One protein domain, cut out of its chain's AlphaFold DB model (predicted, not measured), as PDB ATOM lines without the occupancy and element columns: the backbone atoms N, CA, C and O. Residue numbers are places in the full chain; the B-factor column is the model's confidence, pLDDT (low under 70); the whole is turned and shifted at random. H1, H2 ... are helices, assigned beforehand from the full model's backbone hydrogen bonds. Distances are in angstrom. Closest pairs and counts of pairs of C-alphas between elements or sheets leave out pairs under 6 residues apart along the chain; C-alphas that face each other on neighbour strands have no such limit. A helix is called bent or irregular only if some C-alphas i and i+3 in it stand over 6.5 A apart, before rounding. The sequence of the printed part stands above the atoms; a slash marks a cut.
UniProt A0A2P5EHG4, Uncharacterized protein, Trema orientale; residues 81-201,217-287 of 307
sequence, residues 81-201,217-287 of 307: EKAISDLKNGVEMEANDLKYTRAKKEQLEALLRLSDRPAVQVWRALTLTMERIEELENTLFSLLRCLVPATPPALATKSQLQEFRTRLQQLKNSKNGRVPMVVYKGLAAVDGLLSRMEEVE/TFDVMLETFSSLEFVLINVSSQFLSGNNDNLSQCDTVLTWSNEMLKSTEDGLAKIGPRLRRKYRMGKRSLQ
ATOM      1  N   GLU A  81     458.123 416.896 864.119       90.44
ATOM      2  CA  GLU A  81     459.403 417.611 864.181       90.44
ATOM      3  C   GLU A  81     459.394 418.861 863.301       90.44
ATOM      4  O   GLU A  81     459.714 419.953 863.777       90.44
ATOM      5  N   LYS A  82     458.926 418.742 862.051       89.56
ATOM      6  CA  LYS A  82     458.724 419.904 861.181       89.56
ATOM      7  C   LYS A  82     457.746 420.909 861.796       89.56
ATOM      8  O   LYS A  82     458.073 422.087 861.872       89.56
ATOM      9  N   ALA A  83     456.585 420.459 862.270       85.69
ATOM     10  CA  ALA A  83     455.586 421.322 862.898       85.69
ATOM     11  C   ALA A  83     456.130 422.064 864.137       85.69
ATOM     12  O   ALA A  83     455.811 423.231 864.362       85.69
ATOM     13  N   ILE A  84     456.978 421.409 864.929       87.88
ATOM     14  CA  ILE A  84     457.638 421.981 866.109       87.88
ATOM     15  C   ILE A  84     458.748 422.966 865.706       87.88
ATOM     16  O   ILE A  84     458.878 424.019 866.329       87.88
ATOM     17  N   SER A  85     459.488 422.692 864.629       88.06
ATOM     18  CA  SER A  85     460.430 423.643 864.020       88.06
ATOM     19  C   SER A  85     459.712 424.894 863.493       88.06
ATOM     20  O   SER A  85     460.090 426.016 863.826       88.06
ATOM     21  N   ASP A  86     458.611 424.714 862.758       84.31
ATOM     22  CA  ASP A  86     457.775 425.798 862.235       84.31
ATOM     23  C   ASP A  86     457.225 426.672 863.386       84.31
ATOM     24  O   ASP A  86     457.337 427.900 863.334       84.31
ATOM     25  N   LEU A  87     456.735 426.061 864.478       82.25
ATOM     26  CA  LEU A  87     456.329 426.768 865.705       82.25
ATOM     27  C   LEU A  87     457.479 427.552 866.357       82.25
ATOM     28  O   LEU A  87     457.258 428.679 866.800       82.25
ATOM     29  N   LYS A  88     458.696 426.992 866.401       85.19
ATOM     30  CA  LYS A  88     459.885 427.666 866.951       85.19
ATOM     31  C   LYS A  88     460.316 428.868 866.106       85.19
ATOM     32  O   LYS A  88     460.746 429.874 866.654       85.19
ATOM     33  N   ASN A  89     460.106 428.814 864.794       80.50
ATOM     34  CA  ASN A  89     460.255 429.961 863.887       80.50
ATOM     35  C   ASN A  89     459.039 430.925 863.952       80.50
ATOM     36  O   ASN A  89     458.905 431.872 863.168       80.50
ATOM     37  N   GLY A  90     458.115 430.673 864.888       67.50
ATOM     38  CA  GLY A  90     456.902 431.437 865.155       67.50
ATOM     39  C   GLY A  90     455.828 431.334 864.066       67.50
ATOM     40  O   GLY A  90     454.888 432.134 864.065       67.50
ATOM     41  N   VAL A  91     455.954 430.418 863.101       69.31
ATOM     42  CA  VAL A  91     454.931 430.215 862.067       69.31
ATOM     43  C   VAL A  91     453.625 429.846 862.774       69.31
ATOM     44  O   VAL A  91     453.560 428.854 863.503       69.31
ATOM     45  N   GLU A  92     452.583 430.668 862.607       60.91
ATOM     46  CA  GLU A  92     451.296 430.412 863.256       60.91
ATOM     47  C   GLU A  92     450.633 429.229 862.546       60.91
ATOM     48  O   GLU A  92     449.910 429.400 861.569       60.91
ATOM     49  N   MET A  93     450.888 428.010 863.029       56.88
ATOM     50  CA  MET A  93     450.157 426.843 862.545       56.88
ATOM     51  C   MET A  93     448.669 427.016 862.841       56.88
ATOM     52  O   MET A  93     448.296 427.411 863.957       56.88
ATOM     53  N   GLU A  94     447.815 426.649 861.890       51.16
ATOM     54  CA  GLU A  94     446.399 426.443 862.172       51.16
ATOM     55  C   GLU A  94     446.231 425.340 863.227       51.16
ATOM     56  O   GLU A  94     447.043 424.415 863.336       51.16
ATOM     57  N   ALA A  95     445.176 425.447 864.036       50.75
ATOM     58  CA  ALA A  95     444.793 424.380 864.948       50.75
ATOM     59  C   ALA A  95     444.190 423.231 864.130       50.75
ATOM     60  O   ALA A  95     442.975 423.140 863.954       50.75
ATOM     61  N   ASN A  96     445.063 422.365 863.615       46.22
ATOM     62  CA  ASN A  96     444.676 421.058 863.112       46.22
ATOM     63  C   ASN A  96     444.263 420.196 864.307       46.22
ATOM     64  O   ASN A  96     445.047 419.396 864.813       46.22
ATOM     65  N   ASP A  97     443.020 420.389 864.755       49.06
ATOM     66  CA  ASP A  97     442.325 419.457 865.633       49.06
ATOM     67  C   ASP A  97     442.232 418.117 864.877       49.06
ATOM     68  O   ASP A  97     441.307 417.883 864.090       49.06
ATOM     69  N   LEU A  98     443.233 417.252 865.074       50.53
ATOM     70  CA  LEU A  98     443.200 415.848 864.680       50.53
ATOM     71  C   LEU A  98     442.067 415.191 865.462       50.53
ATOM     72  O   LEU A  98     442.252 414.733 866.584       50.53
ATOM     73  N   LYS A  99     440.871 415.202 864.870       54.81
ATOM     74  CA  LYS A  99     439.678 414.635 865.489       54.81
ATOM     75  C   LYS A  99     439.875 413.140 865.664       54.81
ATOM     76  O   LYS A  99     439.878 412.393 864.679       54.81
ATOM     77  N   TYR A 100     439.917 412.703 866.913       61.38
ATOM     78  CA  TYR A 100     439.537 411.350 867.250       61.38
ATOM     79  C   TYR A 100     438.088 411.195 866.788       61.38
ATOM     80  O   TYR A 100     437.173 411.891 867.235       61.38
ATOM     81  N   THR A 101     437.878 410.394 865.746       74.69
ATOM     82  CA  THR A 101     436.571 410.389 865.092       74.69
ATOM     83  C   THR A 101     435.534 409.827 866.055       74.69
ATOM     84  O   THR A 101     435.814 408.917 866.833       74.69
ATOM     85  N   ARG A 102     434.297 410.329 865.976       78.06
ATOM     86  CA  ARG A 102     433.185 409.811 866.784       78.06
ATOM     87  C   ARG A 102     433.079 408.277 866.696       78.06
ATOM     88  O   ARG A 102     432.881 407.633 867.716       78.06
ATOM     89  N   ALA A 103     433.332 407.713 865.513       83.50
ATOM     90  CA  ALA A 103     433.394 406.271 865.288       83.50
ATOM     91  C   ALA A 103     434.527 405.562 866.064       83.50
ATOM     92  O   ALA A 103     434.313 404.457 866.549       83.50
ATOM     93  N   LYS A 104     435.711 406.174 866.223       86.44
ATOM     94  CA  LYS A 104     436.788 405.638 867.079       86.44
ATOM     95  C   LYS A 104     436.401 405.671 868.559       86.44
ATOM     96  O   LYS A 104     436.629 404.685 869.251       86.44
ATOM     97  N   LYS A 105     435.752 406.748 869.020       83.94
ATOM     98  CA  LYS A 105     435.236 406.852 870.396       83.94
ATOM     99  C   LYS A 105     434.152 405.813 870.681       83.94
ATOM    100  O   LYS A 105     434.256 405.088 871.663       83.94
ATOM    101  N   GLU A 106     433.181 405.671 869.785       86.31
ATOM    102  CA  GLU A 106     432.140 404.640 869.873       86.31
ATOM    103  C   GLU A 106     432.736 403.218 869.780       86.31
ATOM    104  O   GLU A 106     432.297 402.334 870.513       86.31
ATOM    105  N   GLN A 107     433.783 402.997 868.968       89.25
ATOM    106  CA  GLN A 107     434.520 401.724 868.925       89.25
ATOM    107  C   GLN A 107     435.225 401.422 870.257       89.25
ATOM    108  O   GLN A 107     435.123 400.300 870.749       89.25
ATOM    109  N   LEU A 108     435.926 402.394 870.848       88.88
ATOM    110  CA  LEU A 108     436.598 402.223 872.137       88.88
ATOM    111  C   LEU A 108     435.584 401.965 873.258       88.88
ATOM    112  O   LEU A 108     435.737 401.003 874.002       88.88
ATOM    113  N   GLU A 109     434.507 402.750 873.335       87.19
ATOM    114  CA  GLU A 109     433.429 402.523 874.305       87.19
ATOM    115  C   GLU A 109     432.767 401.148 874.148       87.19
ATOM    116  O   GLU A 109     432.409 400.534 875.150       87.19
ATOM    117  N   ALA A 110     432.596 400.648 872.919       87.12
ATOM    118  CA  ALA A 110     432.057 399.312 872.683       87.12
ATOM    119  C   ALA A 110     433.010 398.210 873.173       87.12
ATOM    120  O   ALA A 110     432.551 397.261 873.805       87.12
ATOM    121  N   LEU A 111     434.320 398.353 872.938       87.25
ATOM    122  CA  LEU A 111     435.336 397.409 873.423       87.25
ATOM    123  C   LEU A 111     435.425 397.406 874.958       87.25
ATOM    124  O   LEU A 111     435.460 396.339 875.559       87.25
ATOM    125  N   LEU A 112     435.388 398.580 875.599       84.69
ATOM    126  CA  LEU A 112     435.463 398.714 877.063       84.69
ATOM    127  C   LEU A 112     434.225 398.174 877.805       84.69
ATOM    128  O   LEU A 112     434.291 397.946 879.008       84.69
ATOM    129  N   ARG A 113     433.092 397.959 877.119       84.75
ATOM    130  CA  ARG A 113     431.882 397.344 877.707       84.75
ATOM    131  C   ARG A 113     431.931 395.814 877.744       84.75
ATOM    132  O   ARG A 113     431.032 395.204 878.317       84.75
ATOM    133  N   LEU A 114     432.930 395.193 877.119       80.06
ATOM    134  CA  LEU A 114     433.092 393.742 877.114       80.06
ATOM    135  C   LEU A 114     433.791 393.300 878.405       80.06
ATOM    136  O   LEU A 114     434.903 393.730 878.704       80.06
ATOM    137  N   SER A 115     433.127 392.438 879.172       68.69
ATOM    138  CA  SER A 115     433.637 391.892 880.437       68.69
ATOM    139  C   SER A 115     434.664 390.766 880.261       68.69
ATOM    140  O   SER A 115     435.370 390.445 881.206       68.69
ATOM    141  N   ASP A 116     434.746 390.183 879.065       73.50
ATOM    142  CA  ASP A 116     435.800 389.258 878.647       73.50
ATOM    143  C   ASP A 116     436.226 389.651 877.222       73.50
ATOM    144  O   ASP A 116     435.374 389.874 876.353       73.50
ATOM    145  N   ARG A 117     437.532 389.840 877.005       75.50
ATOM    146  CA  ARG A 117     438.101 390.456 875.796       75.50
ATOM    147  C   ARG A 117     439.242 389.594 875.251       75.50
ATOM    148  O   ARG A 117     440.272 389.473 875.910       75.50
ATOM    149  N   PRO A 118     439.141 389.058 874.019       78.31
ATOM    150  CA  PRO A 118     440.261 388.362 873.396       78.31
ATOM    151  C   PRO A 118     441.425 389.330 873.143       78.31
ATOM    152  O   PRO A 118     441.207 390.509 872.856       78.31
ATOM    153  N   ALA A 119     442.662 388.823 873.162       76.00
ATOM    154  CA  ALA A 119     443.891 389.625 873.095       76.00
ATOM    155  C   ALA A 119     443.889 390.710 872.000       76.00
ATOM    156  O   ALA A 119     444.230 391.861 872.253       76.00
ATOM    157  N   VAL A 120     443.426 390.381 870.788       81.25
ATOM    158  CA  VAL A 120     443.337 391.323 869.653       81.25
ATOM    159  C   VAL A 120     442.466 392.550 869.973       81.25
ATOM    160  O   VAL A 120     442.755 393.656 869.512       81.25
ATOM    161  N   GLN A 121     441.413 392.386 870.778       82.81
ATOM    162  CA  GLN A 121     440.535 393.473 871.214       82.81
ATOM    163  C   GLN A 121     441.158 394.310 872.338       82.81
ATOM    164  O   GLN A 121     441.026 395.532 872.300       82.81
ATOM    165  N   VAL A 122     441.895 393.686 873.265       79.38
ATOM    166  CA  VAL A 122     442.703 394.383 874.288       79.38
ATOM    167  C   VAL A 122     443.763 395.260 873.611       79.38
ATOM    168  O   VAL A 122     443.806 396.469 873.836       79.38
ATOM    169  N   TRP A 123     444.535 394.701 872.675       81.56
ATOM    170  CA  TRP A 123     445.510 395.454 871.878       81.56
ATOM    171  C   TRP A 123     444.864 396.588 871.074       81.56
ATOM    172  O   TRP A 123     445.375 397.710 871.060       81.56
ATOM    173  N   ARG A 124     443.698 396.347 870.459       85.31
ATOM    174  CA  ARG A 124     442.947 397.392 869.746       85.31
ATOM    175  C   ARG A 124     442.475 398.512 870.681       85.31
ATOM    176  O   ARG A 124     442.530 399.676 870.282       85.31
ATOM    177  N   ALA A 125     442.035 398.184 871.894       85.94
ATOM    178  CA  ALA A 125     441.655 399.162 872.909       85.94
ATOM    179  C   ALA A 125     442.867 399.967 873.410       85.94
ATOM    180  O   ALA A 125     442.749 401.183 873.562       85.94
ATOM    181  N   LEU A 126     444.046 399.346 873.568       82.56
ATOM    182  CA  LEU A 126     445.297 400.046 873.905       82.56
ATOM    183  C   LEU A 126     445.664 401.059 872.812       82.56
ATOM    184  O   LEU A 126     445.919 402.225 873.118       82.56
ATOM    185  N   THR A 127     445.602 400.670 871.532       85.94
ATOM    186  CA  THR A 127     445.862 401.595 870.413       85.94
ATOM    187  C   THR A 127     444.868 402.757 870.398       85.94
ATOM    188  O   THR A 127     445.270 403.913 870.294       85.94
ATOM    189  N   LEU A 128     443.570 402.473 870.543       87.44
ATOM    190  CA  LEU A 128     442.526 403.504 870.572       87.44
ATOM    191  C   LEU A 128     442.628 404.425 871.798       87.44
ATOM    192  O   LEU A 128     442.215 405.579 871.707       87.44
ATOM    193  N   THR A 129     443.175 403.936 872.914       87.69
ATOM    194  CA  THR A 129     443.465 404.740 874.111       87.69
ATOM    195  C   THR A 129     444.654 405.669 873.859       87.69
ATOM    196  O   THR A 129     444.563 406.851 874.169       87.69
ATOM    197  N   MET A 130     445.723 405.191 873.209       86.56
ATOM    198  CA  MET A 130     446.872 406.028 872.829       86.56
ATOM    199  C   MET A 130     446.473 407.165 871.869       86.56
ATOM    200  O   MET A 130     446.832 408.321 872.084       86.56
ATOM    201  N   GLU A 131     445.641 406.870 870.864       86.81
ATOM    202  CA  GLU A 131     445.077 407.892 869.966       86.81
ATOM    203  C   GLU A 131     444.206 408.930 870.708       86.81
ATOM    204  O   GLU A 131     444.177 410.103 870.331       86.81
ATOM    205  N   ARG A 132     443.505 408.523 871.778       88.06
ATOM    206  CA  ARG A 132     442.711 409.424 872.634       88.06
ATOM    207  C   ARG A 132     443.601 410.336 873.489       88.06
ATOM    208  O   ARG A 132     443.251 411.498 873.688       88.06
ATOM    209  N   ILE A 133     444.751 409.844 873.962       88.44
ATOM    210  CA  ILE A 133     445.754 410.670 874.658       88.44
ATOM    211  C   ILE A 133     446.278 411.759 873.709       88.44
ATOM    212  O   ILE A 133     446.269 412.933 874.075       88.44
ATOM    213  N   GLU A 134     446.623 411.410 872.463       85.62
ATOM    214  CA  GLU A 134     447.082 412.387 871.459       85.62
ATOM    215  C   GLU A 134     446.040 413.499 871.191       85.62
ATOM    216  O   GLU A 134     446.392 414.676 871.083       85.62
ATOM    217  N   GLU A 135     444.744 413.170 871.121       85.56
ATOM    218  CA  GLU A 135     443.685 414.183 870.972       85.56
ATOM    219  C   GLU A 135     443.585 415.110 872.194       85.56
ATOM    220  O   GLU A 135     443.468 416.332 872.037       85.56
ATOM    221  N   LEU A 136     443.641 414.560 873.410       85.94
ATOM    222  CA  LEU A 136     443.587 415.356 874.640       85.94
ATOM    223  C   LEU A 136     444.803 416.282 874.755       85.94
ATOM    224  O   LEU A 136     444.662 417.434 875.166       85.94
ATOM    225  N   GLU A 137     445.968 415.841 874.294       85.81
ATOM    226  CA  GLU A 137     447.171 416.662 874.187       85.81
ATOM    227  C   GLU A 137     447.066 417.773 873.142       85.81
ATOM    228  O   GLU A 137     447.432 418.916 873.421       85.81
ATOM    229  N   ASN A 138     446.525 417.486 871.956       82.12
ATOM    230  CA  ASN A 138     446.255 418.518 870.952       82.12
ATOM    231  C   ASN A 138     445.198 419.522 871.467       82.12
ATOM    232  O   ASN A 138     445.337 420.732 871.269       82.12
ATOM    233  N   THR A 139     444.197 419.055 872.221       82.12
ATOM    234  CA  THR A 139     443.205 419.905 872.901       82.12
ATOM    235  C   THR A 139     443.864 420.794 873.956       82.12
ATOM    236  O   THR A 139     443.617 422.003 873.981       82.12
ATOM    237  N   LEU A 140     444.733 420.229 874.797       80.44
ATOM    238  CA  LEU A 140     445.497 420.949 875.813       80.44
ATOM    239  C   LEU A 140     446.450 421.968 875.174       80.44
ATOM    240  O   LEU A 140     446.497 423.108 875.629       80.44
ATOM    241  N   PHE A 141     447.107 421.639 874.058       80.00
ATOM    242  CA  PHE A 141     447.910 422.587 873.278       80.00
ATOM    243  C   PHE A 141     447.069 423.750 872.724       80.00
ATOM    244  O   PHE A 141     447.455 424.916 872.831       80.00
ATOM    245  N   SER A 142     445.882 423.464 872.186       77.06
ATOM    246  CA  SER A 142     444.936 424.490 871.730       77.06
ATOM    247  C   SER A 142     444.452 425.395 872.876       77.06
ATOM    248  O   SER A 142     444.220 426.591 872.667       77.06
ATOM    249  N   LEU A 143     444.336 424.872 874.102       75.69
ATOM    250  CA  LEU A 143     444.021 425.660 875.299       75.69
ATOM    251  C   LEU A 143     445.224 426.455 875.821       75.69
ATOM    252  O   LEU A 143     445.047 427.632 876.145       75.69
ATOM    253  N   LEU A 144     446.437 425.889 875.790       74.56
ATOM    254  CA  LEU A 144     447.680 426.625 876.017       74.56
ATOM    255  C   LEU A 144     447.769 427.826 875.076       74.56
ATOM    256  O   LEU A 144     447.947 428.943 875.542       74.56
ATOM    257  N   ARG A 145     447.546 427.661 873.767       70.19
ATOM    258  CA  ARG A 145     447.573 428.787 872.810       70.19
ATOM    259  C   ARG A 145     446.521 429.867 873.092       70.19
ATOM    260  O   ARG A 145     446.744 431.030 872.757       70.19
ATOM    261  N   CYS A 146     445.403 429.525 873.740       68.06
ATOM    262  CA  CYS A 146     444.421 430.510 874.215       68.06
ATOM    263  C   CYS A 146     444.884 431.281 875.468       68.06
ATOM    264  O   CYS A 146     444.338 432.349 875.745       68.06
ATOM    265  N   LEU A 147     445.848 430.744 876.220       62.94
ATOM    266  CA  LEU A 147     446.431 431.326 877.434       62.94
ATOM    267  C   LEU A 147     447.775 432.037 877.202       62.94
ATOM    268  O   LEU A 147     448.049 433.017 877.883       62.94
ATOM    269  N   VAL A 148     448.590 431.554 876.259       57.22
ATOM    270  CA  VAL A 148     450.045 431.779 876.198       57.22
ATOM    271  C   VAL A 148     450.550 433.232 876.112       57.22
ATOM    272  O   VAL A 148     451.466 433.503 876.886       57.22
ATOM    273  N   PRO A 149     450.043 434.182 875.285       53.62
ATOM    274  CA  PRO A 149     448.833 434.186 874.440       53.62
ATOM    275  C   PRO A 149     449.057 434.506 872.936       53.62
ATOM    276  O   PRO A 149     450.076 435.069 872.544       53.62
ATOM    277  N   ALA A 150     448.060 434.238 872.073       47.53
ATOM    278  CA  ALA A 150     448.095 434.625 870.649       47.53
ATOM    279  C   ALA A 150     447.688 436.101 870.409       47.53
ATOM    280  O   ALA A 150     446.599 436.429 869.921       47.53
ATOM    281  N   THR A 151     448.629 436.977 870.749       45.94
ATOM    282  CA  THR A 151     448.563 438.443 870.685       45.94
ATOM    283  C   THR A 151     449.795 438.965 869.923       45.94
ATOM    284  O   THR A 151     450.846 438.335 870.018       45.94
ATOM    285  N   PRO A 152     449.729 440.087 869.173       49.16
ATOM    286  CA  PRO A 152     450.921 440.665 868.544       49.16
ATOM    287  C   PRO A 152     452.028 441.025 869.561       49.16
ATOM    288  O   PRO A 152     451.700 441.294 870.722       49.16
ATOM    289  N   PRO A 153     453.309 441.113 869.138       49.44
ATOM    290  CA  PRO A 153     454.465 441.283 870.034       49.44
ATOM    291  C   PRO A 153     454.378 442.443 871.041       49.44
ATOM    292  O   PRO A 153     454.922 442.345 872.132       49.44
ATOM    293  N   ALA A 154     453.641 443.510 870.719       46.88
ATOM    294  CA  ALA A 154     453.468 444.691 871.571       46.88
ATOM    295  C   ALA A 154     452.604 444.481 872.840       46.88
ATOM    296  O   ALA A 154     452.378 445.435 873.583       46.88
ATOM    297  N   LEU A 155     452.038 443.286 873.060       48.91
ATOM    298  CA  LEU A 155     450.967 443.059 874.049       48.91
ATOM    299  C   LEU A 155     451.146 441.806 874.924       48.91
ATOM    300  O   LEU A 155     450.342 441.582 875.829       48.91
ATOM    301  N   ALA A 156     452.162 440.982 874.667       54.09
ATOM    302  CA  ALA A 156     452.521 439.871 875.544       54.09
ATOM    303  C   ALA A 156     453.519 440.351 876.609       54.09
ATOM    304  O   ALA A 156     454.443 441.108 876.321       54.09
ATOM    305  N   THR A 157     453.352 439.928 877.862       63.59
ATOM    306  CA  THR A 157     454.264 440.319 878.945       63.59
ATOM    307  C   THR A 157     455.445 439.346 878.975       63.59
ATOM    308  O   THR A 157     455.285 438.207 879.410       63.59
ATOM    309  N   LYS A 158     456.633 439.781 878.520       68.69
ATOM    310  CA  LYS A 158     457.850 438.943 878.365       68.69
ATOM    311  C   LYS A 158     458.125 438.058 879.592       68.69
ATOM    312  O   LYS A 158     458.372 436.866 879.454       68.69
ATOM    313  N   SER A 159     457.962 438.618 880.792       68.56
ATOM    314  CA  SER A 159     458.126 437.916 882.071       68.56
ATOM    315  C   SER A 159     457.172 436.731 882.277       68.56
ATOM    316  O   SER A 159     457.591 435.720 882.826       68.56
ATOM    317  N   GLN A 160     455.915 436.823 881.831       69.62
ATOM    318  CA  GLN A 160     454.924 435.748 881.986       69.62
ATOM    319  C   GLN A 160     455.214 434.576 881.046       69.62
ATOM    320  O   GLN A 160     455.138 433.422 881.458       69.62
ATOM    321  N   LEU A 161     455.616 434.867 879.803       73.31
ATOM    322  CA  LEU A 161     456.090 433.845 878.864       73.31
ATOM    323  C   LEU A 161     457.344 433.140 879.393       73.31
ATOM    324  O   LEU A 161     457.471 431.927 879.263       73.31
ATOM    325  N   GLN A 162     458.251 433.885 880.023       77.44
ATOM    326  CA  GLN A 162     459.502 433.361 880.570       77.44
ATOM    327  C   GLN A 162     459.276 432.506 881.833       77.44
ATOM    328  O   GLN A 162     459.899 431.452 881.987       77.44
ATOM    329  N   GLU A 163     458.326 432.884 882.692       75.38
ATOM    330  CA  GLU A 163     457.850 432.047 883.798       75.38
ATOM    331  C   GLU A 163     457.178 430.765 883.279       75.38
ATOM    332  O   GLU A 163     457.523 429.664 883.705       75.38
ATOM    333  N   PHE A 164     456.278 430.885 882.300       75.25
ATOM    334  CA  PHE A 164     455.591 429.747 881.691       75.25
ATOM    335  C   PHE A 164     456.571 428.773 881.004       75.25
ATOM    336  O   PHE A 164     456.478 427.562 881.213       75.25
ATOM    337  N   ARG A 165     457.577 429.291 880.281       83.62
ATOM    338  CA  ARG A 165     458.710 428.513 879.743       83.62
ATOM    339  C   ARG A 165     459.433 427.752 880.848       83.62
ATOM    340  O   ARG A 165     459.700 426.566 880.693       83.62
ATOM    341  N   THR A 166     459.724 428.419 881.965       81.94
ATOM    342  CA  THR A 166     460.419 427.811 883.109       81.94
ATOM    343  C   THR A 166     459.602 426.668 883.707       81.94
ATOM    344  O   THR A 166     460.152 425.589 883.915       81.94
ATOM    345  N   ARG A 167     458.287 426.846 883.901       77.00
ATOM    346  CA  ARG A 167     457.393 425.786 884.402       77.00
ATOM    347  C   ARG A 167     457.286 424.602 883.420       77.00
ATOM    348  O   ARG A 167     457.350 423.453 883.852       77.00
ATOM    349  N   LEU A 168     457.202 424.842 882.104       80.75
ATOM    350  CA  LEU A 168     457.237 423.768 881.093       80.75
ATOM    351  C   LEU A 168     458.593 423.048 881.030       80.75
ATOM    352  O   LEU A 168     458.634 421.834 880.853       80.75
ATOM    353  N   GLN A 169     459.705 423.770 881.185       84.94
ATOM    354  CA  GLN A 169     461.043 423.180 881.203       84.94
ATOM    355  C   GLN A 169     461.278 422.367 882.482       84.94
ATOM    356  O   GLN A 169     461.893 421.307 882.427       84.94
ATOM    357  N   GLN A 170     460.748 422.822 883.622       79.38
ATOM    358  CA  GLN A 170     460.705 422.036 884.854       79.38
ATOM    359  C   GLN A 170     459.911 420.749 884.646       79.38
ATOM    360  O   GLN A 170     460.432 419.695 884.979       79.38
ATOM    361  N   LEU A 171     458.717 420.809 884.043       74.69
ATOM    362  CA  LEU A 171     457.921 419.618 883.718       74.69
ATOM    363  C   LEU A 171     458.685 418.653 882.792       74.69
ATOM    364  O   LEU A 171     458.736 417.461 883.069       74.69
ATOM    365  N   LYS A 172     459.350 419.177 881.751       79.81
ATOM    366  CA  LYS A 172     460.208 418.391 880.848       79.81
ATOM    367  C   LYS A 172     461.349 417.678 881.595       79.81
ATOM    368  O   LYS A 172     461.708 416.561 881.239       79.81
ATOM    369  N   ASN A 173     461.932 418.331 882.600       74.38
ATOM    370  CA  ASN A 173     463.124 417.848 883.301       74.38
ATOM    371  C   ASN A 173     462.816 417.003 884.552       74.38
ATOM    372  O   ASN A 173     463.662 416.216 884.961       74.38
ATOM    373  N   SER A 174     461.658 417.182 885.197       62.84
ATOM    374  CA  SER A 174     461.339 416.562 886.496       62.84
ATOM    375  C   SER A 174     460.632 415.211 886.396       62.84
ATOM    376  O   SER A 174     460.529 414.505 887.398       62.84
ATOM    377  N   LYS A 175     460.140 414.844 885.207       58.16
ATOM    378  CA  LYS A 175     459.301 413.663 884.969       58.16
ATOM    379  C   LYS A 175     460.015 412.612 884.108       58.16
ATOM    380  O   LYS A 175     459.616 412.358 882.978       58.16
ATOM    381  N   ASN A 176     461.078 412.000 884.640       57.69
ATOM    382  CA  ASN A 176     461.643 410.716 884.172       57.69
ATOM    383  C   ASN A 176     461.737 410.546 882.636       57.69
ATOM    384  O   ASN A 176     461.341 409.525 882.079       57.69
ATOM    385  N   GLY A 177     462.154 411.602 881.930       58.69
ATOM    386  CA  GLY A 177     462.292 411.641 880.473       58.69
ATOM    387  C   GLY A 177     461.010 411.551 879.619       58.69
ATOM    388  O   GLY A 177     460.992 412.089 878.513       58.69
ATOM    389  N   ARG A 178     459.920 410.924 880.068       70.12
ATOM    390  CA  ARG A 178     458.749 410.620 879.216       70.12
ATOM    391  C   ARG A 178     457.776 411.780 879.092       70.12
ATOM    392  O   ARG A 178     456.693 411.795 879.664       70.12
ATOM    393  N   VAL A 179     458.184 412.737 878.276       77.31
ATOM    394  CA  VAL A 179     457.525 414.030 878.132       77.31
ATOM    395  C   VAL A 179     456.406 413.972 877.080       77.31
ATOM    396  O   VAL A 179     456.702 413.681 875.917       77.31
ATOM    397  N   PRO A 180     455.147 414.313 877.430       83.62
ATOM    398  CA  PRO A 180     454.041 414.381 876.476       83.62
ATOM    399  C   PRO A 180     454.329 415.296 875.274       83.62
ATOM    400  O   PRO A 180     454.927 416.370 875.410       83.62
ATOM    401  N   MET A 181     453.849 414.913 874.090       85.69
ATOM    402  CA  MET A 181     454.047 415.628 872.819       85.69
ATOM    403  C   MET A 181     453.608 417.104 872.897       85.69
ATOM    404  O   MET A 181     454.255 417.999 872.342       85.69
ATOM    405  N   VAL A 182     452.532 417.387 873.636       85.25
ATOM    406  CA  VAL A 182     452.062 418.752 873.940       85.25
ATOM    407  C   VAL A 182     453.107 419.638 874.637       85.25
ATOM    408  O   VAL A 182     453.125 420.843 874.386       85.25
ATOM    409  N   VAL A 183     454.001 419.092 875.469       86.19
ATOM    410  CA  VAL A 183     455.028 419.879 876.182       86.19
ATOM    411  C   VAL A 183     456.104 420.365 875.208       86.19
ATOM    412  O   VAL A 183     456.475 421.538 875.254       86.19
ATOM    413  N   TYR A 184     456.534 419.524 874.258       87.50
ATOM    414  CA  TYR A 184     457.438 419.937 873.174       87.50
ATOM    415  C   TYR A 184     456.818 421.035 872.302       87.50
ATOM    416  O   TYR A 184     457.454 422.061 872.053       87.50
ATOM    417  N   LYS A 185     455.556 420.851 871.888       85.62
ATOM    418  CA  LYS A 185     454.788 421.855 871.128       85.62
ATOM    419  C   LYS A 185     454.656 423.170 871.908       85.62
ATOM    420  O   LYS A 185     454.821 424.245 871.333       85.62
ATOM    421  N   GLY A 186     454.392 423.088 873.215       83.12
ATOM    422  CA  GLY A 186     454.291 424.226 874.127       83.12
ATOM    423  C   GLY A 186     455.595 425.014 874.242       83.12
ATOM    424  O   GLY A 186     455.589 426.221 874.012       83.12
ATOM    425  N   LEU A 187     456.711 424.337 874.527       87.44
ATOM    426  CA  LEU A 187     458.036 424.959 874.624       87.44
ATOM    427  C   LEU A 187     458.432 425.654 873.316       87.44
ATOM    428  O   LEU A 187     458.801 426.824 873.338       87.44
ATOM    429  N   ALA A 188     458.283 424.982 872.171       87.00
ATOM    430  CA  ALA A 188     458.630 425.562 870.874       87.00
ATOM    431  C   ALA A 188     457.788 426.801 870.524       87.00
ATOM    432  O   ALA A 188     458.330 427.791 870.037       87.00
ATOM    433  N   ALA A 189     456.484 426.779 870.820       81.88
ATOM    434  CA  ALA A 189     455.612 427.932 870.607       81.88
ATOM    435  C   ALA A 189     455.983 429.132 871.501       81.88
ATOM    436  O   ALA A 189     455.881 430.276 871.062       81.88
ATOM    437  N   VAL A 190     456.420 428.891 872.742       80.50
ATOM    438  CA  VAL A 190     456.862 429.951 873.664       80.50
ATOM    439  C   VAL A 190     458.215 430.519 873.245       80.50
ATOM    440  O   VAL A 190     458.369 431.738 873.211       80.50
ATOM    441  N   ASP A 191     459.162 429.660 872.866       85.19
ATOM    442  CA  ASP A 191     460.477 430.065 872.361       85.19
ATOM    443  C   ASP A 191     460.340 430.951 871.113       85.19
ATOM    444  O   ASP A 191     460.906 432.043 871.076       85.19
ATOM    445  N   GLY A 192     459.516 430.547 870.139       80.25
ATOM    446  CA  GLY A 192     459.277 431.330 868.922       80.25
ATOM    447  C   GLY A 192     458.558 432.665 869.154       80.25
ATOM    448  O   GLY A 192     458.763 433.617 868.401       80.25
ATOM    449  N   LEU A 193     457.741 432.774 870.209       76.94
ATOM    450  CA  LEU A 193     457.159 434.054 870.630       76.94
ATOM    451  C   LEU A 193     458.198 434.955 871.307       76.94
ATOM    452  O   LEU A 193     458.246 436.144 870.997       76.94
ATOM    453  N   LEU A 194     459.037 434.406 872.191       78.31
ATOM    454  CA  LEU A 194     460.085 435.162 872.884       78.31
ATOM    455  C   LEU A 194     461.112 435.741 871.901       78.31
ATOM    456  O   LEU A 194     461.372 436.941 871.961       78.31
ATOM    457  N   SER A 195     461.609 434.946 870.946       78.31
ATOM    458  CA  SER A 195     462.553 435.434 869.927       78.31
ATOM    459  C   SER A 195     461.968 436.577 869.087       78.31
ATOM    460  O   SER A 195     462.631 437.585 868.865       78.31
ATOM    461  N   ARG A 196     460.687 436.498 868.708       73.81
ATOM    462  CA  ARG A 196     459.999 437.593 867.996       73.81
ATOM    463  C   ARG A 196     459.789 438.848 868.832       73.81
ATOM    464  O   ARG A 196     459.677 439.935 868.280       73.81
ATOM    465  N   MET A 197     459.679 438.720 870.151       71.25
ATOM    466  CA  MET A 197     459.604 439.886 871.032       71.25
ATOM    467  C   MET A 197     460.968 440.569 871.161       71.25
ATOM    468  O   MET A 197     461.022 441.795 871.186       71.25
ATOM    469  N   GLU A 198     462.055 439.797 871.178       72.62
ATOM    470  CA  GLU A 198     463.433 440.307 871.173       72.62
ATOM    471  C   GLU A 198     463.766 441.033 869.854       72.62
ATOM    472  O   GLU A 198     464.361 442.107 869.882       72.62
ATOM    473  N   GLU A 199     463.279 440.538 868.710       66.81
ATOM    474  CA  GLU A 199     463.359 441.236 867.412       66.81
ATOM    475  C   GLU A 199     462.586 442.574 867.379       66.81
ATOM    476  O   GLU A 199     462.922 443.471 866.604       66.81
ATOM    477  N   VAL A 200     461.548 442.730 868.212       60.78
ATOM    478  CA  VAL A 200     460.650 443.904 868.225       60.78
ATOM    479  C   VAL A 200     461.021 444.942 869.299       60.78
ATOM    480  O   VAL A 200     460.507 446.060 869.268       60.78
ATOM    481  N   GLU A 201     461.977 444.660 870.193       51.88
ATOM    482  CA  GLU A 201     462.402 445.538 871.308       51.88
ATOM    483  C   GLU A 201     463.113 446.857 870.893       51.88
ATOM    484  O   GLU A 201     463.685 447.559 871.723       51.88
ATOM    485  N   THR A 217     443.633 428.113 886.991       65.75
ATOM    486  CA  THR A 217     443.546 427.656 885.584       65.75
ATOM    487  C   THR A 217     444.860 427.061 885.084       65.75
ATOM    488  O   THR A 217     444.836 426.143 884.270       65.75
ATOM    489  N   PHE A 218     445.994 427.567 885.565       66.44
ATOM    490  CA  PHE A 218     447.298 426.957 885.344       66.44
ATOM    491  C   PHE A 218     447.421 425.633 886.108       66.44
ATOM    492  O   PHE A 218     447.836 424.644 885.512       66.44
ATOM    493  N   ASP A 219     446.976 425.589 887.365       67.12
ATOM    494  CA  ASP A 219     447.003 424.386 888.204       67.12
ATOM    495  C   ASP A 219     446.217 423.241 887.559       67.12
ATOM    496  O   ASP A 219     446.768 422.166 887.358       67.12
ATOM    497  N   VAL A 220     444.980 423.499 887.110       70.75
ATOM    498  CA  VAL A 220     444.157 422.502 886.397       70.75
ATOM    499  C   VAL A 220     444.836 422.010 885.116       70.75
ATOM    500  O   VAL A 220     444.708 420.838 884.767       70.75
ATOM    501  N   MET A 221     445.583 422.857 884.400       70.62
ATOM    502  CA  MET A 221     446.367 422.387 883.253       70.62
ATOM    503  C   MET A 221     447.558 421.534 883.683       70.62
ATOM    504  O   MET A 221     447.792 420.512 883.055       70.62
ATOM    505  N   LEU A 222     448.305 421.923 884.719       69.44
ATOM    506  CA  LEU A 222     449.461 421.173 885.228       69.44
ATOM    507  C   LEU A 222     449.050 419.803 885.802       69.44
ATOM    508  O   LEU A 222     449.742 418.802 885.606       69.44
ATOM    509  N   GLU A 223     447.889 419.757 886.452       71.06
ATOM    510  CA  GLU A 223     447.196 418.542 886.870       71.06
ATOM    511  C   GLU A 223     446.819 417.698 885.645       71.06
ATOM    512  O   GLU A 223     447.238 416.549 885.558       71.06
ATOM    513  N   THR A 224     446.163 418.289 884.635       74.62
ATOM    514  CA  THR A 224     445.836 417.623 883.353       74.62
ATOM    515  C   THR A 224     447.086 417.046 882.675       74.62
ATOM    516  O   THR A 224     447.065 415.893 882.250       74.62
ATOM    517  N   PHE A 225     448.190 417.802 882.598       72.75
ATOM    518  CA  PHE A 225     449.481 417.323 882.087       72.75
ATOM    519  C   PHE A 225     449.958 416.095 882.859       72.75
ATOM    520  O   PHE A 225     450.331 415.096 882.250       72.75
ATOM    521  N   SER A 226     449.910 416.159 884.190       69.88
ATOM    522  CA  SER A 226     450.363 415.075 885.061       69.88
ATOM    523  C   SER A 226     449.462 413.839 884.967       69.88
ATOM    524  O   SER A 226     449.979 412.727 884.982       69.88
ATOM    525  N   SER A 227     448.144 413.998 884.805       72.88
ATOM    526  CA  SER A 227     447.220 412.883 884.554       72.88
ATOM    527  C   SER A 227     447.465 412.232 883.193       72.88
ATOM    528  O   SER A 227     447.525 411.008 883.114       72.88
ATOM    529  N   LEU A 228     447.631 413.030 882.128       77.19
ATOM    530  CA  LEU A 228     447.911 412.521 880.781       77.19
ATOM    531  C   LEU A 228     449.227 411.748 880.744       77.19
ATOM    532  O   LEU A 228     449.263 410.641 880.225       77.19
ATOM    533  N   GLU A 229     450.279 412.297 881.343       76.00
ATOM    534  CA  GLU A 229     451.593 411.666 881.465       76.00
ATOM    535  C   GLU A 229     451.553 410.366 882.281       76.00
ATOM    536  O   GLU A 229     452.104 409.352 881.858       76.00
ATOM    537  N   PHE A 230     450.850 410.358 883.417       71.19
ATOM    538  CA  PHE A 230     450.701 409.163 884.249       71.19
ATOM    539  C   PHE A 230     449.937 408.048 883.513       71.19
ATOM    540  O   PHE A 230     450.339 406.884 883.562       71.19
ATOM    541  N   VAL A 231     448.891 408.386 882.749       75.56
ATOM    542  CA  VAL A 231     448.199 407.424 881.872       75.56
ATOM    543  C   VAL A 231     449.098 406.978 880.709       75.56
ATOM    544  O   VAL A 231     449.193 405.785 880.432       75.56
ATOM    545  N   LEU A 232     449.807 407.904 880.058       81.62
ATOM    546  CA  LEU A 232     450.734 407.632 878.954       81.62
ATOM    547  C   LEU A 232     451.822 406.632 879.363       81.62
ATOM    548  O   LEU A 232     452.095 405.688 878.624       81.62
ATOM    549  N   ILE A 233     452.395 406.791 880.559       73.25
ATOM    550  CA  ILE A 233     453.366 405.866 881.159       73.25
ATOM    551  C   ILE A 233     452.776 404.458 881.304       73.25
ATOM    552  O   ILE A 233     453.395 403.495 880.857       73.25
ATOM    553  N   ASN A 234     451.576 404.338 881.879       72.81
ATOM    554  CA  ASN A 234     450.944 403.042 882.139       72.81
ATOM    555  C   ASN A 234     450.461 402.331 880.861       72.81
ATOM    556  O   ASN A 234     450.535 401.108 880.781       72.81
ATOM    557  N   VAL A 235     449.997 403.070 879.846       78.00
ATOM    558  CA  VAL A 235     449.569 402.493 878.558       78.00
ATOM    559  C   VAL A 235     450.776 402.144 877.677       78.00
ATOM    560  O   VAL A 235     450.781 401.090 877.040       78.00
ATOM    561  N   SER A 236     451.820 402.982 877.646       75.31
ATOM    562  CA  SER A 236     453.036 402.705 876.858       75.31
ATOM    563  C   SER A 236     453.831 401.509 877.387       75.31
ATOM    564  O   SER A 236     454.378 400.757 876.582       75.31
ATOM    565  N   SER A 237     453.835 401.256 878.702       72.62
ATOM    566  CA  SER A 237     454.476 400.062 879.261       72.62
ATOM    567  C   SER A 237     453.822 398.752 878.813       72.62
ATOM    568  O   SER A 237     454.549 397.798 878.533       72.62
ATOM    569  N   GLN A 238     452.494 398.707 878.634       74.44
ATOM    570  CA  GLN A 238     451.811 397.503 878.128       74.44
ATOM    571  C   GLN A 238     452.240 397.153 876.693       74.44
ATOM    572  O   GLN A 238     452.250 395.990 876.311       74.44
ATOM    573  N   PHE A 239     452.641 398.138 875.883       70.75
ATOM    574  CA  PHE A 239     453.148 397.893 874.526       70.75
ATOM    575  C   PHE A 239     454.578 397.341 874.468       70.75
ATOM    576  O   PHE A 239     455.010 396.918 873.391       70.75
ATOM    577  N   LEU A 240     455.305 397.379 875.588       62.72
ATOM    578  CA  LEU A 240     456.705 396.964 875.701       62.72
ATOM    579  C   LEU A 240     456.885 395.715 876.567       62.72
ATOM    580  O   LEU A 240     457.857 394.997 876.373       62.72
ATOM    581  N   SER A 241     455.941 395.412 877.465       59.59
ATOM    582  CA  SER A 241     455.904 394.123 878.165       59.59
ATOM    583  C   SER A 241     455.696 392.946 877.208       59.59
ATOM    584  O   SER A 241     456.096 391.837 877.539       59.59
ATOM    585  N   GLY A 242     455.078 393.174 876.039       55.19
ATOM    586  CA  GLY A 242     455.006 392.241 874.904       55.19
ATOM    587  C   GLY A 242     454.199 390.955 875.130       55.19
ATOM    588  O   GLY A 242     453.912 390.242 874.170       55.19
ATOM    589  N   ASN A 243     453.819 390.661 876.374       54.19
ATOM    590  CA  ASN A 243     453.427 389.324 876.783       54.19
ATOM    591  C   ASN A 243     451.908 389.121 876.794       54.19
ATOM    592  O   ASN A 243     451.173 389.869 877.442       54.19
ATOM    593  N   ASN A 244     451.434 388.062 876.135       55.03
ATOM    594  CA  ASN A 244     450.008 387.716 876.115       55.03
ATOM    595  C   ASN A 244     449.516 387.110 877.447       55.03
ATOM    596  O   ASN A 244     448.309 387.031 877.661       55.03
ATOM    597  N   ASP A 245     450.408 386.726 878.364       52.47
ATOM    598  CA  ASP A 245     450.014 386.043 879.608       52.47
ATOM    599  C   ASP A 245     449.502 386.992 880.709       52.47
ATOM    600  O   ASP A 245     448.839 386.547 881.645       52.47
ATOM    601  N   ASN A 246     449.741 388.306 880.584       62.69
ATOM    602  CA  ASN A 246     449.282 389.336 881.531       62.69
ATOM    603  C   ASN A 246     448.095 390.164 880.982       62.69
ATOM    604  O   ASN A 246     447.926 391.341 881.313       62.69
ATOM    605  N   LEU A 247     447.238 389.560 880.148       66.06
ATOM    606  CA  LEU A 247     446.060 390.224 879.564       66.06
ATOM    607  C   LEU A 247     445.117 390.845 880.608       66.06
ATOM    608  O   LEU A 247     444.588 391.928 880.371       66.06
ATOM    609  N   SER A 248     444.947 390.220 881.777       66.31
ATOM    610  CA  SER A 248     444.138 390.753 882.887       66.31
ATOM    611  C   SER A 248     444.698 392.060 883.462       66.31
ATOM    612  O   SER A 248     443.942 392.986 883.770       66.31
ATOM    613  N   GLN A 249     446.025 392.174 883.558       66.31
ATOM    614  CA  GLN A 249     446.715 393.390 883.990       66.31
ATOM    615  C   GLN A 249     446.574 394.492 882.931       66.31
ATOM    616  O   GLN A 249     446.213 395.619 883.268       66.31
ATOM    617  N   CYS A 250     446.755 394.148 881.649       69.38
ATOM    618  CA  CYS A 250     446.524 395.067 880.531       69.38
ATOM    619  C   CYS A 250     445.086 395.611 880.529       69.38
ATOM    620  O   CYS A 250     444.878 396.806 880.319       69.38
ATOM    621  N   ASP A 251     444.093 394.756 880.789       68.00
ATOM    622  CA  ASP A 251     442.677 395.134 880.794       68.00
ATOM    623  C   ASP A 251     442.281 395.997 882.006       68.00
ATOM    624  O   ASP A 251     441.498 396.946 881.884       68.00
ATOM    625  N   THR A 252     442.904 395.737 883.159       69.88
ATOM    626  CA  THR A 252     442.791 396.575 884.363       69.88
ATOM    627  C   THR A 252     443.363 397.973 884.104       69.88
ATOM    628  O   THR A 252     442.668 398.974 884.292       69.88
ATOM    629  N   VAL A 253     444.595 398.049 883.577       70.31
ATOM    630  CA  VAL A 253     445.256 399.311 883.206       70.31
ATOM    631  C   VAL A 253     444.444 400.074 882.158       70.31
ATOM    632  O   VAL A 253     444.270 401.284 882.291       70.31
ATOM    633  N   LEU A 254     443.898 399.391 881.147       73.06
ATOM    634  CA  LEU A 254     443.016 399.978 880.131       73.06
ATOM    635  C   LEU A 254     441.777 400.645 880.719       73.06
ATOM    636  O   LEU A 254     441.417 401.752 880.306       73.06
ATOM    637  N   THR A 255     441.107 399.947 881.633       70.44
ATOM    638  CA  THR A 255     439.833 400.378 882.209       70.44
ATOM    639  C   THR A 255     440.058 401.610 883.081       70.44
ATOM    640  O   THR A 255     439.501 402.671 882.791       70.44
ATOM    641  N   TRP A 256     440.988 401.520 884.037       77.19
ATOM    642  CA  TRP A 256     441.402 402.641 884.885       77.19
ATOM    643  C   TRP A 256     441.903 403.846 884.058       77.19
ATOM    644  O   TRP A 256     441.475 404.982 884.283       77.19
ATOM    645  N   SER A 257     442.724 403.612 883.024       74.38
ATOM    646  CA  SER A 257     443.234 404.681 882.149       74.38
ATOM    647  C   SER A 257     442.100 405.442 881.467       74.38
ATOM    648  O   SER A 257     442.128 406.667 881.373       74.38
ATOM    649  N   ASN A 258     441.073 404.737 880.988       79.12
ATOM    650  CA  ASN A 258     439.978 405.364 880.256       79.12
ATOM    651  C   ASN A 258     439.008 406.149 881.141       79.12
ATOM    652  O   ASN A 258     438.446 407.145 880.664       79.12
ATOM    653  N   GLU A 259     438.853 405.754 882.407       75.56
ATOM    654  CA  GLU A 259     438.165 406.542 883.432       75.56
ATOM    655  C   GLU A 259     438.944 407.821 883.759       75.56
ATOM    656  O   GLU A 259     438.372 408.915 883.720       75.56
ATOM    657  N   MET A 260     440.260 407.713 883.965       74.75
ATOM    658  CA  MET A 260     441.129 408.859 884.235       74.75
ATOM    659  C   MET A 260     441.094 409.876 883.082       74.75
ATOM    660  O   MET A 260     440.781 411.047 883.298       74.75
ATOM    661  N   LEU A 261     441.267 409.421 881.834       82.88
ATOM    662  CA  LEU A 261     441.174 410.276 880.641       82.88
ATOM    663  C   LEU A 261     439.789 410.917 880.460       82.88
ATOM    664  O   LEU A 261     439.690 412.001 879.889       82.88
ATOM    665  N   LYS A 262     438.709 410.284 880.939       82.81
ATOM    666  CA  LYS A 262     437.363 410.880 880.932       82.81
ATOM    667  C   LYS A 262     437.254 412.024 881.945       82.81
ATOM    668  O   LYS A 262     436.731 413.077 881.594       82.81
ATOM    669  N   SER A 263     437.809 411.858 883.147       73.75
ATOM    670  CA  SER A 263     437.918 412.946 884.130       73.75
ATOM    671  C   SER A 263     438.725 414.127 883.568       73.75
ATOM    672  O   SER A 263     438.304 415.284 883.668       73.75
ATOM    673  N   THR A 264     439.835 413.837 882.879       78.06
ATOM    674  CA  THR A 264     440.652 414.833 882.168       78.06
ATOM    675  C   THR A 264     439.857 415.566 881.076       78.06
ATOM    676  O   THR A 264     439.863 416.796 881.032       78.06
ATOM    677  N   GLU A 265     439.128 414.835 880.227       84.25
ATOM    678  CA  GLU A 265     438.259 415.383 879.172       84.25
ATOM    679  C   GLU A 265     437.198 416.342 879.750       84.25
ATOM    680  O   GLU A 265     437.058 417.477 879.280       84.25
ATOM    681  N   ASP A 266     436.527 415.945 880.838       80.88
ATOM    682  CA  ASP A 266     435.544 416.767 881.553       80.88
ATOM    683  C   ASP A 266     436.180 418.005 882.221       80.88
ATOM    684  O   ASP A 266     435.575 419.082 882.262       80.88
ATOM    685  N   GLY A 267     437.409 417.888 882.735       74.50
ATOM    686  CA  GLY A 267     438.202 419.004 883.263       74.50
ATOM    687  C   GLY A 267     438.498 420.061 882.195       74.50
ATOM    688  O   GLY A 267     438.173 421.244 882.365       74.50
ATOM    689  N   LEU A 268     439.020 419.628 881.045       77.81
ATOM    690  CA  LEU A 268     439.291 420.494 879.894       77.81
ATOM    691  C   LEU A 268     438.012 421.132 879.329       77.81
ATOM    692  O   LEU A 268     438.019 422.310 878.944       77.81
ATOM    693  N   ALA A 269     436.894 420.400 879.325       79.50
ATOM    694  CA  ALA A 269     435.593 420.904 878.892       79.50
ATOM    695  C   ALA A 269     435.062 422.045 879.785       79.50
ATOM    696  O   ALA A 269     434.455 422.985 879.267       79.50
ATOM    697  N   LYS A 270     435.339 422.026 881.098       77.38
ATOM    698  CA  LYS A 270     434.943 423.095 882.040       77.38
ATOM    699  C   LYS A 270     435.696 424.407 881.787       77.38
ATOM    700  O   LYS A 270     435.081 425.476 881.764       77.38
ATOM    701  N   ILE A 271     437.014 424.356 881.568       73.12
ATOM    702  CA  ILE A 271     437.840 425.569 881.388       73.12
ATOM    703  C   ILE A 271     437.852 426.091 879.941       73.12
ATOM    704  O   ILE A 271     437.893 427.305 879.702       73.12
ATOM    705  N   GLY A 272     437.771 425.191 878.959       75.69
ATOM    706  CA  GLY A 272     438.040 425.490 877.555       75.69
ATOM    707  C   GLY A 272     437.144 426.555 876.904       75.69
ATOM    708  O   GLY A 272     437.668 427.439 876.220       75.69
ATOM    709  N   PRO A 273     435.808 426.544 877.093       79.00
ATOM    710  CA  PRO A 273     434.918 427.567 876.543       79.00
ATOM    711  C   PRO A 273     435.218 428.973 877.078       79.00
ATOM    712  O   PRO A 273     435.199 429.942 876.314       79.00
ATOM    713  N   ARG A 274     435.549 429.099 878.374       73.75
ATOM    714  CA  ARG A 274     435.872 430.386 879.015       73.75
ATOM    715  C   ARG A 274     437.180 430.956 878.472       73.75
ATOM    716  O   ARG A 274     437.225 432.143 878.144       73.75
ATOM    717  N   LEU A 275     438.206 430.116 878.324       70.44
ATOM    718  CA  LEU A 275     439.497 430.491 877.737       70.44
ATOM    719  C   LEU A 275     439.354 430.920 876.275       70.44
ATOM    720  O   LEU A 275     439.705 432.049 875.928       70.44
ATOM    721  N   ARG A 276     438.726 430.083 875.438       74.75
ATOM    722  CA  ARG A 276     438.467 430.397 874.023       74.75
ATOM    723  C   ARG A 276     437.637 431.676 873.854       74.75
ATOM    724  O   ARG A 276     437.897 432.451 872.934       74.75
ATOM    725  N   ARG A 277     436.673 431.953 874.746       70.88
ATOM    726  CA  ARG A 277     435.898 433.209 874.740       70.88
ATOM    727  C   ARG A 277     436.748 434.424 875.120       70.88
ATOM    728  O   ARG A 277     436.696 435.409 874.387       70.88
ATOM    729  N   LYS A 278     437.527 434.366 876.212       67.69
ATOM    730  CA  LYS A 278     438.453 435.449 876.612       67.69
ATOM    731  C   LYS A 278     439.403 435.801 875.463       67.69
ATOM    732  O   LYS A 278     439.478 436.959 875.064       67.69
ATOM    733  N   TYR A 279     440.033 434.785 874.881       67.25
ATOM    734  CA  TYR A 279     440.957 434.915 873.759       67.25
ATOM    735  C   TYR A 279     440.321 435.582 872.523       67.25
ATOM    736  O   TYR A 279     440.852 436.567 872.008       67.25
ATOM    737  N   ARG A 280     439.136 435.124 872.084       69.56
ATOM    738  CA  ARG A 280     438.401 435.746 870.960       69.56
ATOM    739  C   ARG A 280     438.030 437.208 871.229       69.56
ATOM    740  O   ARG A 280     438.077 438.017 870.306       69.56
ATOM    741  N   MET A 281     437.652 437.551 872.463       64.12
ATOM    742  CA  MET A 281     437.366 438.940 872.845       64.12
ATOM    743  C   MET A 281     438.634 439.801 872.790       64.12
ATOM    744  O   MET A 281     438.591 440.876 872.199       64.12
ATOM    745  N   GLY A 282     439.760 439.289 873.301       60.72
ATOM    746  CA  GLY A 282     441.076 439.928 873.202       60.72
ATOM    747  C   GLY A 282     441.485 440.214 871.753       60.72
ATOM    748  O   GLY A 282     441.741 441.367 871.410       60.72
ATOM    749  N   LYS A 283     441.439 439.207 870.863       61.06
ATOM    750  CA  LYS A 283     441.725 439.404 869.426       61.06
ATOM    751  C   LYS A 283     440.824 440.477 868.786       61.06
ATOM    752  O   LYS A 283     441.323 441.295 868.020       61.06
ATOM    753  N   ARG A 284     439.531 440.545 869.139       57.25
ATOM    754  CA  ARG A 284     438.606 441.577 868.621       57.25
ATOM    755  C   ARG A 284     438.953 442.992 869.092       57.25
ATOM    756  O   ARG A 284     438.979 443.893 868.261       57.25
ATOM    757  N   SER A 285     439.267 443.188 870.377       50.41
ATOM    758  CA  SER A 285     439.654 444.513 870.904       50.41
ATOM    759  C   SER A 285     440.918 445.091 870.254       50.41
ATOM    760  O   SER A 285     441.095 446.306 870.223       50.41
ATOM    761  N   LEU A 286     441.774 444.229 869.700       47.19
ATOM    762  CA  LEU A 286     443.022 444.612 869.039       47.19
ATOM    763  C   LEU A 286     442.854 444.910 867.547       47.19
ATOM    764  O   LEU A 286     443.631 445.672 866.984       47.19
ATOM    765  N   GLN A 287     441.816 444.367 866.908       46.12
ATOM    766  CA  GLN A 287     441.436 444.786 865.557       46.12
ATOM    767  C   GLN A 287     440.821 446.192 865.562       46.12
ATOM    768  O   GLN A 287     441.041 446.953 864.627       46.12
TER     769      GLN A 287
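AT A GLANCE: This is residues 81 to 201 and 217 to 287 of the 307 residues of an uncharacterized protein of Trema orientale (UniProt A0A2P5EHG4). An elongated up-and-down bundle of three long helices, H3, H6 and H7, each running against the one before it, has the helical hairpin of H4 and H5 packed on H3 through H5. H1 packs on H5, and H2 on residues 121 to 129 of H3. The printed part has 192 residues with seven named helices, H1 to H7 in order, and no named strand: the class is all helix. The whole is compact, with a radius of gyration of the C-alphas of 18.7 A, and spans 61 by 32 by 29 A.

HOW THE PARTS SIT: Start at H1, residues 81 to 88; it touches H5, residues 181 to 200, closest at C-alphas 88 and 192, 4.2 A, with a tilt of 35.5 degrees, only just steep. H2, residues 102 to 112, touches H3, residues 119 to 147, closest at C-alphas 108 and 125, 6.0 A. H3 is the hub; its residues 134 to 144 touch H5, closest at C-alphas 137 and 182, 5.3 A. H4, residues 158 to 174, and H5 form a hairpin, closest at C-alphas 165 and 187, 6.3 A. H6, residues 217 to 241, touches H3 at a shallow tilt of 24 degrees, opposite ways, closest at C-alphas 133 and 228, 6.8 A. H7, residues 244 to 287, touches H3, closest at C-alphas 146 and 279, 5.6 A; its residues 250 to 271 touch H6 in a hairpin, closest at C-alphas 231 and 257, 5.7 A. Every O i to N i+4 pair is within hydrogen-bond range in H1 to H5, 18 of 21 in H6 and 36 of 40 in H7.

IN THESE COORDINATES: Find C-alpha 81 at (459.403, 417.611, 864.181), where H1 begins. H3 runs 42.0 A from C-alpha 119 at (443.891, 389.625, 873.095), and H6 36.5 A. H7, 58.7 A from first to last C-alpha, has a kink of 33 degrees near residue 272, is irregular, with C-alphas 245 and 248 8.2 A apart, and ends at C-alpha 287 at (441.436, 444.786, 865.557).

THE WHOLE: The farthest C-alphas, 116 and 201, are 62.7 A apart. Residues 202 to 216 are not printed; C-alphas 201 and 217 stand 29.6 A apart across the cut. The link from H1 to H2, residues 89 to 101, is long. Mean pLDDT of the printed part is 73.2, and 62 residues are under 70, among them 146 to 160 and 240 to 252.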